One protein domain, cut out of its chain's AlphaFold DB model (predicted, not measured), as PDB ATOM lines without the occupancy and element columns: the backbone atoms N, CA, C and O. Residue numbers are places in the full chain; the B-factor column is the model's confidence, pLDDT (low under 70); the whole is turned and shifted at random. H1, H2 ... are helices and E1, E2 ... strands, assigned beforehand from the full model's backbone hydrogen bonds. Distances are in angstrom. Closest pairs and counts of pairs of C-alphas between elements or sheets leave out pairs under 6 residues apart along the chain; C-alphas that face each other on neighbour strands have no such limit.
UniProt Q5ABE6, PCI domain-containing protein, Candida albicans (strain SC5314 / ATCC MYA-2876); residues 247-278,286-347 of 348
ATOM      1  N   ILE A 247      40.707 -35.205  37.923       92.21
ATOM      2  CA  ILE A 247      39.464 -35.853  37.483       92.21
ATOM      3  C   ILE A 247      38.262 -35.394  38.296       92.21
ATOM      4  O   ILE A 247      37.202 -35.115  37.735       92.21
ATOM      5  N   ILE A 248      38.420 -35.276  39.613       93.71
ATOM      6  CA  ILE A 248      37.340 -34.775  40.459       93.71
ATOM      7  C   ILE A 248      37.009 -33.316  40.110       93.71
ATOM      8  O   ILE A 248      35.830 -32.980  40.076       93.71
ATOM      9  N   GLU A 249      37.982 -32.469  39.742       93.43
ATOM     10  CA  GLU A 249      37.680 -31.116  39.243       93.43
ATOM     11  C   GLU A 249      36.836 -31.168  37.961       93.43
ATOM     12  O   GLU A 249      35.841 -30.451  37.860       93.43
ATOM     13  N   ASN A 250      37.188 -32.037  37.004       91.91
ATOM     14  CA  ASN A 250      36.400 -32.228  35.782       91.91
ATOM     15  C   ASN A 250      34.967 -32.660  36.103       91.91
ATOM     16  O   ASN A 250      34.013 -32.097  35.565       91.91
ATOM     17  N   ASN A 251      34.805 -33.633  37.000       93.42
ATOM     18  CA  ASN A 251      33.491 -34.108  37.414       93.42
ATOM     19  C   ASN A 251      32.683 -32.997  38.110       93.42
ATOM     20  O   ASN A 251      31.497 -32.847  37.816       93.42
ATOM     21  N   ILE A 252      33.310 -32.179  38.970       94.42
ATOM     22  CA  ILE A 252      32.673 -31.013  39.611       94.42
ATOM     23  C   ILE A 252      32.179 -30.021  38.558       94.42
ATOM     24  O   ILE A 252      31.051 -29.546  38.656       94.42
ATOM     25  N   ILE A 253      32.981 -29.715  37.535       92.09
ATOM     26  CA  ILE A 253      32.524 -28.830  36.457       92.09
ATOM     27  C   ILE A 253      31.346 -29.450  35.712       92.09
ATOM     28  O   ILE A 253      30.361 -28.758  35.467       92.09
ATOM     29  N   LYS A 254      31.376 -30.754  35.419       89.64
ATOM     30  CA  LYS A 254      30.241 -31.436  34.785       89.64
ATOM     31  C   LYS A 254      28.960 -31.359  35.625       89.64
ATOM     32  O   LYS A 254      27.888 -31.291  35.033       89.64
ATOM     33  N   LEU A 255      29.033 -31.296  36.964       91.79
ATOM     34  CA  LEU A 255      27.840 -31.103  37.815       91.79
ATOM     35  C   LEU A 255      27.060 -29.838  37.461       91.79
ATOM     36  O   LEU A 255      25.836 -29.841  37.582       91.79
ATOM     37  N   THR A 256      27.741 -28.790  36.988       89.97
ATOM     38  CA  THR A 256      27.086 -27.541  36.579       89.97
ATOM     39  C   THR A 256      26.077 -27.763  35.454       89.97
ATOM     40  O   THR A 256      25.101 -27.034  35.377       89.97
ATOM     41  N   ASN A 257      26.227 -28.805  34.634       85.64
ATOM     42  CA  ASN A 257      25.274 -29.119  33.566       85.64
ATOM     43  C   ASN A 257      24.011 -29.836  34.075       85.64
ATOM     44  O   ASN A 257      23.016 -29.901  33.361       85.64
ATOM     45  N   TYR A 258      24.039 -30.389  35.293       87.62
ATOM     46  CA  TYR A 258      22.973 -31.249  35.821       87.62
ATOM     47  C   TYR A 258      22.255 -30.658  37.037       87.62
ATOM     48  O   TYR A 258      21.102 -30.998  37.297       87.62
ATOM     49  N   PHE A 259      22.917 -29.778  37.791       89.97
ATOM     50  CA  PHE A 259      22.409 -29.246  39.052       89.97
ATOM     51  C   PHE A 259      22.489 -27.721  39.077       89.97
ATOM     52  O   PHE A 259      23.504 -27.133  38.725       89.97
ATOM     53  N   THR A 260      21.427 -27.075  39.560       89.46
ATOM     54  CA  THR A 260      21.484 -25.663  39.987       89.46
ATOM     55  C   THR A 260      21.965 -25.550  41.435       89.46
ATOM     56  O   THR A 260      22.688 -24.624  41.785       89.46
ATOM     57  N   ASN A 261      21.590 -26.502  42.292       91.21
ATOM     58  CA  ASN A 261      22.054 -26.597  43.674       91.21
ATOM     59  C   ASN A 261      22.220 -28.078  44.050       91.21
ATOM     60  O   ASN A 261      21.421 -28.913  43.618       91.21
ATOM     61  N   ILE A 262      23.255 -28.405  44.818       93.44
ATOM     62  CA  ILE A 262      23.565 -29.761  45.268       93.44
ATOM     63  C   ILE A 262      24.175 -29.740  46.674       93.44
ATOM     64  O   ILE A 262      25.000 -28.889  47.002       93.44
ATOM     65  N   GLU A 263      23.793 -30.697  47.518       94.21
ATOM     66  CA  GLU A 263      24.433 -30.882  48.821       94.21
ATOM     67  C   GLU A 263      25.824 -31.513  48.653       94.21
ATOM     68  O   GLU A 263      25.997 -32.476  47.902       94.21
ATOM     69  N   ILE A 264      26.819 -31.044  49.409       92.17
ATOM     70  CA  ILE A 264      28.203 -31.551  49.354       92.17
ATOM     71  C   ILE A 264      28.245 -33.062  49.633       92.17
ATOM     72  O   ILE A 264      28.966 -33.808  48.968       92.17
ATOM     73  N   LYS A 265      27.401 -33.551  50.552       89.55
ATOM     74  CA  LYS A 265      27.278 -34.987  50.848       89.55
ATOM     75  C   LYS A 265      26.845 -35.808  49.625       89.55
ATOM     76  O   LYS A 265      27.283 -36.943  49.467       89.55
ATOM     77  N   THR A 266      26.005 -35.239  48.758       90.30
ATOM     78  CA  THR A 266      25.553 -35.886  47.522       90.30
ATOM     79  C   THR A 266      26.686 -35.944  46.506       90.30
ATOM     80  O   THR A 266      26.829 -36.959  45.835       90.30
ATOM     81  N   ILE A 267      27.547 -34.924  46.441       92.30
ATOM     82  CA  ILE A 267      28.746 -34.953  45.586       92.30
ATOM     83  C   ILE A 267      29.672 -36.108  45.992       92.30
ATOM     84  O   ILE A 267      30.111 -36.869  45.133       92.30
ATOM     85  N   HIS A 268      29.908 -36.299  47.295       89.79
ATOM     86  CA  HIS A 268      30.679 -37.447  47.787       89.79
ATOM     87  C   HIS A 268      30.083 -38.788  47.343       89.79
ATOM     88  O   HIS A 268      30.823 -39.679  46.937       89.79
ATOM     89  N   GLN A 269      28.756 -38.928  47.392       86.40
ATOM     90  CA  GLN A 269      28.066 -40.144  46.954       86.40
ATOM     91  C   GLN A 269      28.176 -40.357  45.439       86.40
ATOM     92  O   GLN A 269      28.450 -41.473  45.012       86.40
ATOM     93  N   LEU A 270      27.992 -39.302  44.636       89.81
ATOM     94  CA  LEU A 270      28.064 -39.370  43.172       89.81
ATOM     95  C   LEU A 270      29.457 -39.750  42.664       89.81
ATOM     96  O   LEU A 270      29.566 -40.428  41.649       89.81
ATOM     97  N   PHE A 271      30.510 -39.297  43.344       90.32
ATOM     98  CA  PHE A 271      31.899 -39.550  42.947       90.32
ATOM     99  C   PHE A 271      32.540 -40.725  43.687       90.32
ATOM    100  O   PHE A 271      33.749 -40.916  43.577       90.32
ATOM    101  N   GLU A 272      31.753 -41.487  44.455       84.73
ATOM    102  CA  GLU A 272      32.233 -42.641  45.224       84.73
ATOM    103  C   GLU A 272      33.414 -42.273  46.146       84.73
ATOM    104  O   GLU A 272      34.415 -42.975  46.238       84.73
ATOM    105  N   LEU A 273      33.323 -41.134  46.836       83.28
ATOM    106  CA  LEU A 273      34.383 -40.623  47.710       83.28
ATOM    107  C   LEU A 273      34.070 -40.881  49.182       83.28
ATOM    108  O   LEU A 273      32.944 -40.677  49.641       83.28
ATOM    109  N   SER A 274      35.102 -41.216  49.956       71.83
ATOM    110  CA  SER A 274      35.001 -41.206  51.416       71.83
ATOM    111  C   SER A 274      35.015 -39.753  51.911       71.83
ATOM    112  O   SER A 274      35.931 -39.004  51.552       71.83
ATOM    113  N   PRO A 275      34.046 -39.311  52.733       61.09
ATOM    114  CA  PRO A 275      34.122 -37.992  53.348       61.09
ATOM    115  C   PRO A 275      35.330 -37.917  54.298       61.09
ATOM    116  O   PRO A 275      35.734 -38.942  54.863       61.09
ATOM    117  N   PRO A 276      35.928 -36.728  54.499       62.41
ATOM    118  CA  PRO A 276      37.016 -36.564  55.453       62.41
ATOM    119  C   PRO A 276      36.588 -37.027  56.854       62.41
ATOM    120  O   PRO A 276      35.433 -36.828  57.248       62.41
ATOM    121  N   PRO A 277      37.489 -37.667  57.622       61.04
ATOM    122  CA  PRO A 277      37.153 -38.174  58.943       61.04
ATOM    123  C   PRO A 277      36.742 -37.013  59.851       61.04
ATOM    124  O   PRO A 277      37.562 -36.182  60.240       61.04
ATOM    125  N   THR A 278      35.463 -36.961  60.217       59.58
ATOM    126  CA  THR A 278      35.012 -36.129  61.335       59.58
ATOM    127  C   THR A 278      35.331 -36.854  62.640       59.58
ATOM    128  O   THR A 278      35.431 -38.083  62.676       59.58
ATOM    129  N   ASN A 286      35.404 -48.928  52.837       54.28
ATOM    130  CA  ASN A 286      35.803 -49.092  51.437       54.28
ATOM    131  C   ASN A 286      37.142 -48.379  51.210       54.28
ATOM    132  O   ASN A 286      37.334 -47.287  51.737       54.28
ATOM    133  N   ASN A 287      38.059 -48.958  50.429       64.26
ATOM    134  CA  ASN A 287      39.357 -48.365  50.051       64.26
ATOM    135  C   ASN A 287      39.203 -47.145  49.106       64.26
ATOM    136  O   ASN A 287      39.974 -46.980  48.161       64.26
ATOM    137  N   LEU A 288      38.165 -46.334  49.316       68.97
ATOM    138  CA  LEU A 288      37.823 -45.178  48.507       68.97
ATOM    139  C   LEU A 288      38.646 -43.966  48.955       68.97
ATOM    140  O   LEU A 288      38.817 -43.750  50.161       68.97
ATOM    141  N   PRO A 289      39.127 -43.160  48.002       75.68
ATOM    142  CA  PRO A 289      39.949 -41.994  48.283       75.68
ATOM    143  C   PRO A 289      39.191 -40.941  49.102       75.68
ATOM    144  O   PRO A 289      38.010 -40.665  48.875       75.68
ATOM    145  N   THR A 290      39.904 -40.325  50.044       82.88
ATOM    146  CA  THR A 290      39.390 -39.229  50.870       82.88
ATOM    147  C   THR A 290      39.768 -37.890  50.242       82.88
ATOM    148  O   THR A 290      40.943 -37.516  50.220       82.88
ATOM    149  N   ILE A 291      38.778 -37.147  49.744       86.40
ATOM    150  CA  ILE A 291      38.955 -35.807  49.169       86.40
ATOM    151  C   ILE A 291      37.974 -34.853  49.840       86.40
ATOM    152  O   ILE A 291      36.782 -35.125  49.870       86.40
ATOM    153  N   ASP A 292      38.471 -33.730  50.353       89.72
ATOM    154  CA  ASP A 292      37.630 -32.636  50.843       89.72
ATOM    155  C   ASP A 292      37.030 -31.870  49.653       89.72
ATOM    156  O   ASP A 292      37.715 -31.084  48.992       89.72
ATOM    157  N   ILE A 293      35.759 -32.154  49.354       92.79
ATOM    158  CA  ILE A 293      35.027 -31.548  48.240       92.79
ATOM    159  C   ILE A 293      34.767 -30.058  48.476       92.79
ATOM    160  O   ILE A 293      34.848 -29.284  47.525       92.79
ATOM    161  N   GLU A 294      34.495 -29.634  49.713       92.16
ATOM    162  CA  GLU A 294      34.228 -28.224  50.019       92.16
ATOM    163  C   GLU A 294      35.465 -27.378  49.719       92.16
ATOM    164  O   GLU A 294      35.401 -26.425  48.938       92.16
ATOM    165  N   SER A 295      36.615 -27.783  50.270       92.83
ATOM    166  CA  SER A 295      37.891 -27.105  50.035       92.83
ATOM    167  C   SER A 295      38.259 -27.088  48.553       92.83
ATOM    168  O   SER A 295      38.785 -26.093  48.057       92.83
ATOM    169  N   MET A 296      37.979 -28.170  47.832       93.38
ATOM    170  CA  MET A 296      38.277 -28.266  46.410       93.38
ATOM    171  C   MET A 296      37.410 -27.330  45.563       93.38
ATOM    172  O   MET A 296      37.932 -26.618  44.708       93.38
ATOM    173  N   ILE A 297      36.100 -27.280  45.817       94.60
ATOM    174  CA  ILE A 297      35.192 -26.352  45.127       94.60
ATOM    175  C   ILE A 297      35.572 -24.908  45.453       94.60
ATOM    176  O   ILE A 297      35.594 -24.065  44.558       94.60
ATOM    177  N   PHE A 298      35.928 -24.625  46.705       94.25
ATOM    178  CA  PHE A 298      36.394 -23.308  47.122       94.25
ATOM    179  C   PHE A 298      37.641 -22.864  46.338       94.25
ATOM    180  O   PHE A 298      37.656 -21.768  45.772       94.25
ATOM    181  N   ASP A 299      38.639 -23.739  46.202       93.31
ATOM    182  CA  ASP A 299      39.826 -23.477  45.383       93.31
ATOM    183  C   ASP A 299      39.472 -23.246  43.905       93.31
ATOM    184  O   ASP A 299      40.040 -22.366  43.253       93.31
ATOM    185  N   MET A 300      38.524 -24.015  43.359       93.25
ATOM    186  CA  MET A 300      38.050 -23.853  41.981       93.25
ATOM    187  C   MET A 300      37.325 -22.515  41.764       93.25
ATOM    188  O   MET A 300      37.491 -21.909  40.702       93.25
ATOM    189  N   ILE A 301      36.565 -22.031  42.757       92.86
ATOM    190  CA  ILE A 301      35.934 -20.701  42.740       92.86
ATOM    191  C   ILE A 301      37.012 -19.615  42.722       92.86
ATOM    192  O   ILE A 301      36.986 -18.756  41.845       92.86
ATOM    193  N   ILE A 302      37.996 -19.677  43.628       92.58
ATOM    194  CA  ILE A 302      39.104 -18.703  43.685       92.58
ATOM    195  C   ILE A 302      39.874 -18.657  42.360       92.58
ATOM    196  O   ILE A 302      40.276 -17.589  41.901       92.58
ATOM    197  N   LYS A 303      40.070 -19.818  41.729       89.83
ATOM    198  CA  LYS A 303      40.754 -19.951  40.437       89.83
ATOM    199  C   LYS A 303      39.870 -19.606  39.229       89.83
ATOM    200  O   LYS A 303      40.334 -19.765  38.105       89.83
ATOM    201  N   ASN A 304      38.631 -19.143  39.434       89.18
ATOM    202  CA  ASN A 304      37.667 -18.798  38.382       89.18
ATOM    203  C   ASN A 304      37.440 -19.923  37.354       89.18
ATOM    204  O   ASN A 304      37.370 -19.676  36.152       89.18
ATOM    205  N   LYS A 305      37.339 -21.177  37.813       89.92
ATOM    206  CA  LYS A 305      37.126 -22.329  36.915       89.92
ATOM    207  C   LYS A 305      35.681 -22.487  36.441       89.92
ATOM    208  O   LYS A 305      35.438 -23.165  35.448       89.92
ATOM    209  N   PHE A 306      34.724 -21.884  37.138       89.59
ATOM    210  CA  PHE A 306      33.311 -21.949  36.781       89.59
ATOM    211  C   PHE A 306      32.948 -20.853  35.780       89.59
ATOM    212  O   PHE A 306      33.396 -19.715  35.902       89.59
ATOM    213  N   ARG A 307      32.097 -21.190  34.803       85.39
ATOM    214  CA  ARG A 307      31.569 -20.221  33.832       85.39
ATOM    215  C   ARG A 307      30.653 -19.189  34.492       85.39
ATOM    216  O   ARG A 307      30.700 -18.016  34.139       85.39
ATOM    217  N   ASN A 308      29.833 -19.648  35.434       86.87
ATOM    218  CA  ASN A 308      28.879 -18.830  36.166       86.87
ATOM    219  C   ASN A 308      29.322 -18.646  37.622       86.87
ATOM    220  O   ASN A 308      30.196 -19.361  38.116       86.87
ATOM    221  N   VAL A 309      28.692 -17.699  38.321       88.74
ATOM    222  CA  VAL A 309      28.935 -17.482  39.751       88.74
ATOM    223  C   VAL A 309      28.532 -18.736  40.528       88.74
ATOM    224  O   VAL A 309      27.358 -19.100  40.572       88.74
ATOM    225  N   THR A 310      29.512 -19.364  41.169       93.00
ATOM    226  CA  THR A 310      29.310 -20.519  42.046       93.00
ATOM    227  C   THR A 310      29.553 -20.100  43.488       93.00
ATOM    228  O   THR A 310      30.553 -19.446  43.783       93.00
ATOM    229  N   THR A 311      28.654 -20.479  44.396       93.43
ATOM    230  CA  THR A 311      28.753 -20.148  45.826       93.43
ATOM    231  C   THR A 311      28.576 -21.381  46.699       93.43
ATOM    232  O   THR A 311      27.792 -22.269  46.369       93.43
ATOM    233  N   ILE A 312      29.260 -21.399  47.843       93.86
ATOM    234  CA  ILE A 312      29.128 -22.439  48.870       93.86
ATOM    235  C   ILE A 312      28.358 -21.854  50.057       93.86
ATOM    236  O   ILE A 312      28.776 -20.849  50.633       93.86
ATOM    237  N   ASP A 313      27.253 -22.490  50.436       92.76
ATOM    238  CA  ASP A 313      26.583 -22.257  51.713       92.76
ATOM    239  C   ASP A 313      27.126 -23.257  52.738       92.76
ATOM    240  O   ASP A 313      26.750 -24.431  52.746       92.76
ATOM    241  N   GLN A 314      28.021 -22.781  53.603       89.85
ATOM    242  CA  GLN A 314      28.674 -23.606  54.619       89.85
ATOM    243  C   GLN A 314      27.725 -24.054  55.739       89.85
ATOM    244  O   GLN A 314      27.979 -25.083  56.365       89.85
ATOM    245  N   LEU A 315      26.642 -23.309  56.002       89.77
ATOM    246  CA  LEU A 315      25.670 -23.658  57.043       89.77
ATOM    247  C   LEU A 315      24.816 -24.842  56.598       89.77
ATOM    248  O   LEU A 315      24.617 -25.783  57.363       89.77
ATOM    249  N   ASN A 316      24.345 -24.801  55.351       89.19
ATOM    250  CA  ASN A 316      23.521 -25.862  54.777       89.19
ATOM    251  C   ASN A 316      24.342 -26.945  54.061       89.19
ATOM    252  O   ASN A 316      23.780 -27.960  53.657       89.19
ATOM    253  N   GLN A 317      25.658 -26.751  53.916       92.15
ATOM    254  CA  GLN A 317      26.568 -27.660  53.211       92.15
ATOM    255  C   GLN A 317      26.122 -27.906  51.763       92.15
ATOM    256  O   GLN A 317      26.064 -29.042  51.283       92.15
ATOM    257  N   THR A 318      25.782 -26.817  51.066       93.11
ATOM    258  CA  THR A 318      25.286 -26.852  49.683       93.11
ATOM    259  C   THR A 318      26.109 -25.974  48.754       93.11
ATOM    260  O   THR A 318      26.687 -24.970  49.169       93.11
ATOM    261  N   VAL A 319      26.163 -26.361  47.485       94.27
ATOM    262  CA  VAL A 319      26.856 -25.645  46.417       94.27
ATOM    263  C   VAL A 319      25.816 -25.216  45.400       94.27
ATOM    264  O   VAL A 319      25.123 -26.054  44.827       94.27
ATOM    265  N   SER A 320      25.716 -23.911  45.169       93.61
ATOM    266  CA  SER A 320      24.835 -23.341  44.152       93.61
ATOM    267  C   SER A 320      25.645 -22.973  42.916       93.61
ATOM    268  O   SER A 320      26.547 -22.139  42.986       93.61
ATOM    269  N   PHE A 321      25.308 -23.591  41.787       90.34
ATOM    270  CA  PHE A 321      25.796 -23.247  40.459       90.34
ATOM    271  C   PHE A 321      24.740 -22.333  39.824       90.34
ATOM    272  O   PHE A 321      23.682 -22.811  39.409       90.34
ATOM    273  N   ASN A 322      24.961 -21.012  39.799       77.40
ATOM    274  CA  ASN A 322      23.981 -20.075  39.231       77.40
ATOM    275  C   ASN A 322      23.906 -20.235  37.709       77.40
ATOM    276  O   ASN A 322      24.554 -19.516  36.958       77.40
ATOM    277  N   ASN A 323      23.112 -21.189  37.241       63.08
ATOM    278  CA  ASN A 323      22.868 -21.372  35.822       63.08
ATOM    279  C   ASN A 323      21.792 -20.391  35.362       63.08
ATOM    280  O   ASN A 323      20.601 -20.711  35.356       63.08
ATOM    281  N   ASP A 324      22.221 -19.211  34.919       56.79
ATOM    282  CA  ASP A 324      21.346 -18.256  34.224       56.79
ATOM    283  C   ASP A 324      20.808 -18.813  32.881       56.79
ATOM    284  O   ASP A 324      19.874 -18.260  32.302       56.79
ATOM    285  N   ASP A 325      21.308 -19.971  32.430       53.18
ATOM    286  CA  ASP A 325      20.862 -20.694  31.229       53.18
ATOM    287  C   ASP A 325      19.525 -21.464  31.406       53.18
ATOM    288  O   ASP A 325      19.037 -22.109  30.474       53.18
ATOM    289  N   ASN A 326      18.857 -21.353  32.565       46.62
ATOM    290  CA  ASN A 326      17.608 -22.055  32.922       46.62
ATOM    291  C   ASN A 326      16.359 -21.745  32.053       46.62
ATOM    292  O   ASN A 326      15.249 -22.138  32.409       46.62
ATOM    293  N   LYS A 327      16.501 -21.104  30.887       44.59
ATOM    294  CA  LYS A 327      15.421 -21.021  29.886       44.59
ATOM    295  C   LYS A 327      15.380 -22.207  28.910       44.59
ATOM    296  O   LYS A 327      14.328 -22.405  28.312       44.59
ATOM    297  N   ASN A 328      16.433 -23.031  28.815       47.90
ATOM    298  CA  ASN A 328      16.496 -24.158  27.863       47.90
ATOM    299  C   ASN A 328      16.624 -25.568  28.507       47.90
ATOM    300  O   ASN A 328      16.578 -26.566  27.795       47.90
ATOM    301  N   ASN A 329      16.711 -25.685  29.842       52.77
ATOM    302  CA  ASN A 329      17.104 -26.921  30.556       52.77
ATOM    303  C   ASN A 329      16.023 -28.013  30.744       52.77
ATOM    304  O   ASN A 329      16.336 -29.102  31.230       52.77
ATOM    305  N   ASN A 330      14.760 -27.784  30.369       50.26
ATOM    306  CA  ASN A 330      13.717 -28.807  30.555       50.26
ATOM    307  C   ASN A 330      13.902 -30.033  29.639       50.26
ATOM    308  O   ASN A 330      13.516 -31.136  30.022       50.26
ATOM    309  N   GLU A 331      14.499 -29.876  28.453       54.64
ATOM    310  CA  GLU A 331      14.701 -31.001  27.526       54.64
ATOM    311  C   GLU A 331      15.821 -31.950  27.976       54.64
ATOM    312  O   GLU A 331      15.701 -33.165  27.808       54.64
ATOM    313  N   ASP A 332      16.883 -31.436  28.597       57.02
ATOM    314  CA  ASP A 332      18.038 -32.257  28.977       57.02
ATOM    315  C   ASP A 332      17.812 -33.035  30.281       57.02
ATOM    316  O   ASP A 332      18.241 -34.185  30.392       57.02
ATOM    317  N   GLY A 333      17.025 -32.491  31.219       58.69
ATOM    318  CA  GLY A 333      16.555 -33.251  32.383       58.69
ATOM    319  C   GLY A 333      15.706 -34.467  31.985       58.69
ATOM    320  O   GLY A 333      15.876 -35.559  32.533       58.69
ATOM    321  N   ILE A 334      14.848 -34.313  30.968       69.77
ATOM    322  CA  ILE A 334      14.060 -35.416  30.399       69.77
ATOM    323  C   ILE A 334      14.977 -36.454  29.740       69.77
ATOM    324  O   ILE A 334      14.765 -37.652  29.935       69.77
ATOM    325  N   LYS A 335      16.022 -36.034  29.009       70.60
ATOM    326  CA  LYS A 335      16.995 -36.966  28.409       70.60
ATOM    327  C   LYS A 335      17.798 -37.736  29.455       70.60
ATOM    328  O   LYS A 335      17.979 -38.936  29.282       70.60
ATOM    329  N   TYR A 336      18.249 -37.092  30.534       67.05
ATOM    330  CA  TYR A 336      18.994 -37.769  31.604       67.05
ATOM    331  C   TYR A 336      18.138 -38.829  32.306       67.05
ATOM    332  O   TYR A 336      18.549 -39.985  32.419       67.05
ATOM    333  N   ILE A 337      16.911 -38.467  32.705       74.74
ATOM    334  CA  ILE A 337      15.961 -39.427  33.285       74.74
ATOM    335  C   ILE A 337      15.649 -40.537  32.274       74.74
ATOM    336  O   ILE A 337      15.657 -41.711  32.636       74.74
ATOM    337  N   GLY A 338      15.445 -40.193  31.000       74.83
ATOM    338  CA  GLY A 338      15.250 -41.166  29.924       74.83
ATOM    339  C   GLY A 338      16.426 -42.136  29.773       74.83
ATOM    340  O   GLY A 338      16.210 -43.334  29.616       74.83
ATOM    341  N   GLY A 339      17.664 -41.648  29.891       77.90
ATOM    342  CA  GLY A 339      18.881 -42.458  29.862       77.90
ATOM    343  C   GLY A 339      18.968 -43.431  31.037       77.90
ATOM    344  O   GLY A 339      19.209 -44.619  30.825       77.90
ATOM    345  N   LEU A 340      18.694 -42.964  32.259       77.36
ATOM    346  CA  LEU A 340      18.660 -43.817  33.454       77.36
ATOM    347  C   LEU A 340      17.566 -44.887  33.372       77.36
ATOM    348  O   LEU A 340      17.815 -46.049  33.689       77.36
ATOM    349  N   VAL A 341      16.364 -44.517  32.918       78.08
ATOM    350  CA  VAL A 341      15.253 -45.462  32.729       78.08
ATOM    351  C   VAL A 341      15.609 -46.503  31.671       78.08
ATOM    352  O   VAL A 341      15.360 -47.687  31.887       78.08
ATOM    353  N   ASN A 342      16.237 -46.102  30.564       76.66
ATOM    354  CA  ASN A 342      16.649 -47.037  29.519       76.66
ATOM    355  C   ASN A 342      17.757 -47.988  30.007       76.66
ATOM    356  O   ASN A 342      17.704 -49.184  29.738       76.66
ATOM    357  N   GLN A 343      18.726 -47.499  30.788       75.95
ATOM    358  CA  GLN A 343      19.747 -48.348  31.414       75.95
ATOM    359  C   GLN A 343      19.151 -49.334  32.425       75.95
ATOM    360  O   GLN A 343      19.593 -50.480  32.490       75.95
ATOM    361  N   ALA A 344      18.160 -48.906  33.211       77.90
ATOM    362  CA  ALA A 344      17.446 -49.790  34.125       77.90
ATOM    363  C   ALA A 344      16.633 -50.847  33.361       77.90
ATOM    364  O   ALA A 344      16.682 -52.019  33.721       77.90
ATOM    365  N   TYR A 345      15.948 -50.452  32.282       76.55
ATOM    366  CA  TYR A 345      15.178 -51.356  31.427       76.55
ATOM    367  C   TYR A 345      16.062 -52.400  30.738       76.55
ATOM    368  O   TYR A 345      15.708 -53.567  30.728       76.55
ATOM    369  N   MET A 346      17.240 -52.019  30.235       76.64
ATOM    370  CA  MET A 346      18.187 -52.952  29.600       76.64
ATOM    371  C   MET A 346      18.832 -53.955  30.576       76.64
ATOM    372  O   MET A 346      19.488 -54.895  30.134       76.64
ATOM    373  N   LYS A 347      18.698 -53.745  31.893       76.67
ATOM    374  CA  LYS A 347      19.222 -54.637  32.943       76.67
ATOM    375  C   LYS A 347      18.165 -55.591  33.527       76.67
ATOM    376  O   LYS A 347      18.532 -56.412  34.369       76.67
TER     377      LYS A 347
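AT A GLANCE: This is residues 247 to 278 and 286 to 347 of the 348 residues of the protein "PCI domain-containing protein" of Candida albicans (strain SC5314 / ATCC MYA-2876) (UniProt Q5ABE6). A small antiparallel sheet of three short strands has helices H2 and H3 packed on it, with H1 touching H3, and together these make the body. A single long helix, H4, is set off to one side as an arm, joined to the body through residues 322 to 329, and residues 337 to 347 stand free. The printed part has 94 residues with four named helices and three named strands in the order H1, E1, H2, H3, E2, E3, H4; the sheet's order is E1, E3, E2, and the class is mixed, helices and strands. The whole is only just compact, close to loose, with a radius of gyration of the C-alphas of 14.7 A and spans of 38 by 37 by 24 A.

IN THESE COORDINATES: H1, residues 247 to 255, begins at C-alpha 247 at (39.464, -35.853, 37.483) and is 12.6 A long. E1 is residues 261 to 263, 7.1 A, and H2 follows directly as residues 264 to 270, 10.0 A. After the cut, H3 is residues 293 to 302, 14.2 A, beginning at C-alpha 293 at (35.027, -31.548, 48.240). E2 is residues 310 to 313, 10.2 A, and E3 is residues 318 to 321, 9.9 A. H4, residues 330 to 345, is 22.6 A long and ends at C-alpha 345 at (15.178, -51.356, 31.427).

HOW THE PARTS SIT: E3 is the inner strand. It is antiparallel to E1 at 155 degrees, with N 262 and O 319 at 3.0 A, within hydrogen-bond range. E2 and E3 form a hairpin, antiparallel at 163 degrees, with N 313 and O 318 at 2.8 A. H2 and H3 are on one face of the sheet E1, E3, E2, an arrangement of two layers, one of helices and one of strands. H3 has a height over the sheet of 9.1 A; its closest C-alphas to E2 are those of Ile 301 and Thr 310, 6.7 A. H2 and H3 touch at Ile 264 and Ile 293, whose C-alphas are the closest at 6.9 A; their lines are only just about perpendicular, at 71 degrees. H1 and H3 touch, the closest C-alphas being those of Ile 252 and Ile 297, 7.6 A, about perpendicular at 78 degrees. H4 is apart from H1, H2 and H3. Every O i to N i+4 pair is within hydrogen-bond range in H1, H2 and H3, and 11 of 12 in H4.

THE WHOLE: The two C-alphas farthest apart are those of Ile 302 and Met 346, 42.5 A. Residues 279 to 285 are not printed, and C-alphas 278 and 286 are 16.3 A apart across the cut. Of the links that are printed whole, none is long. The mean pLDDT of the printed part is 81.4; residues 275 to 278, 286 to 288, 323 to 334 and 336 are under 70.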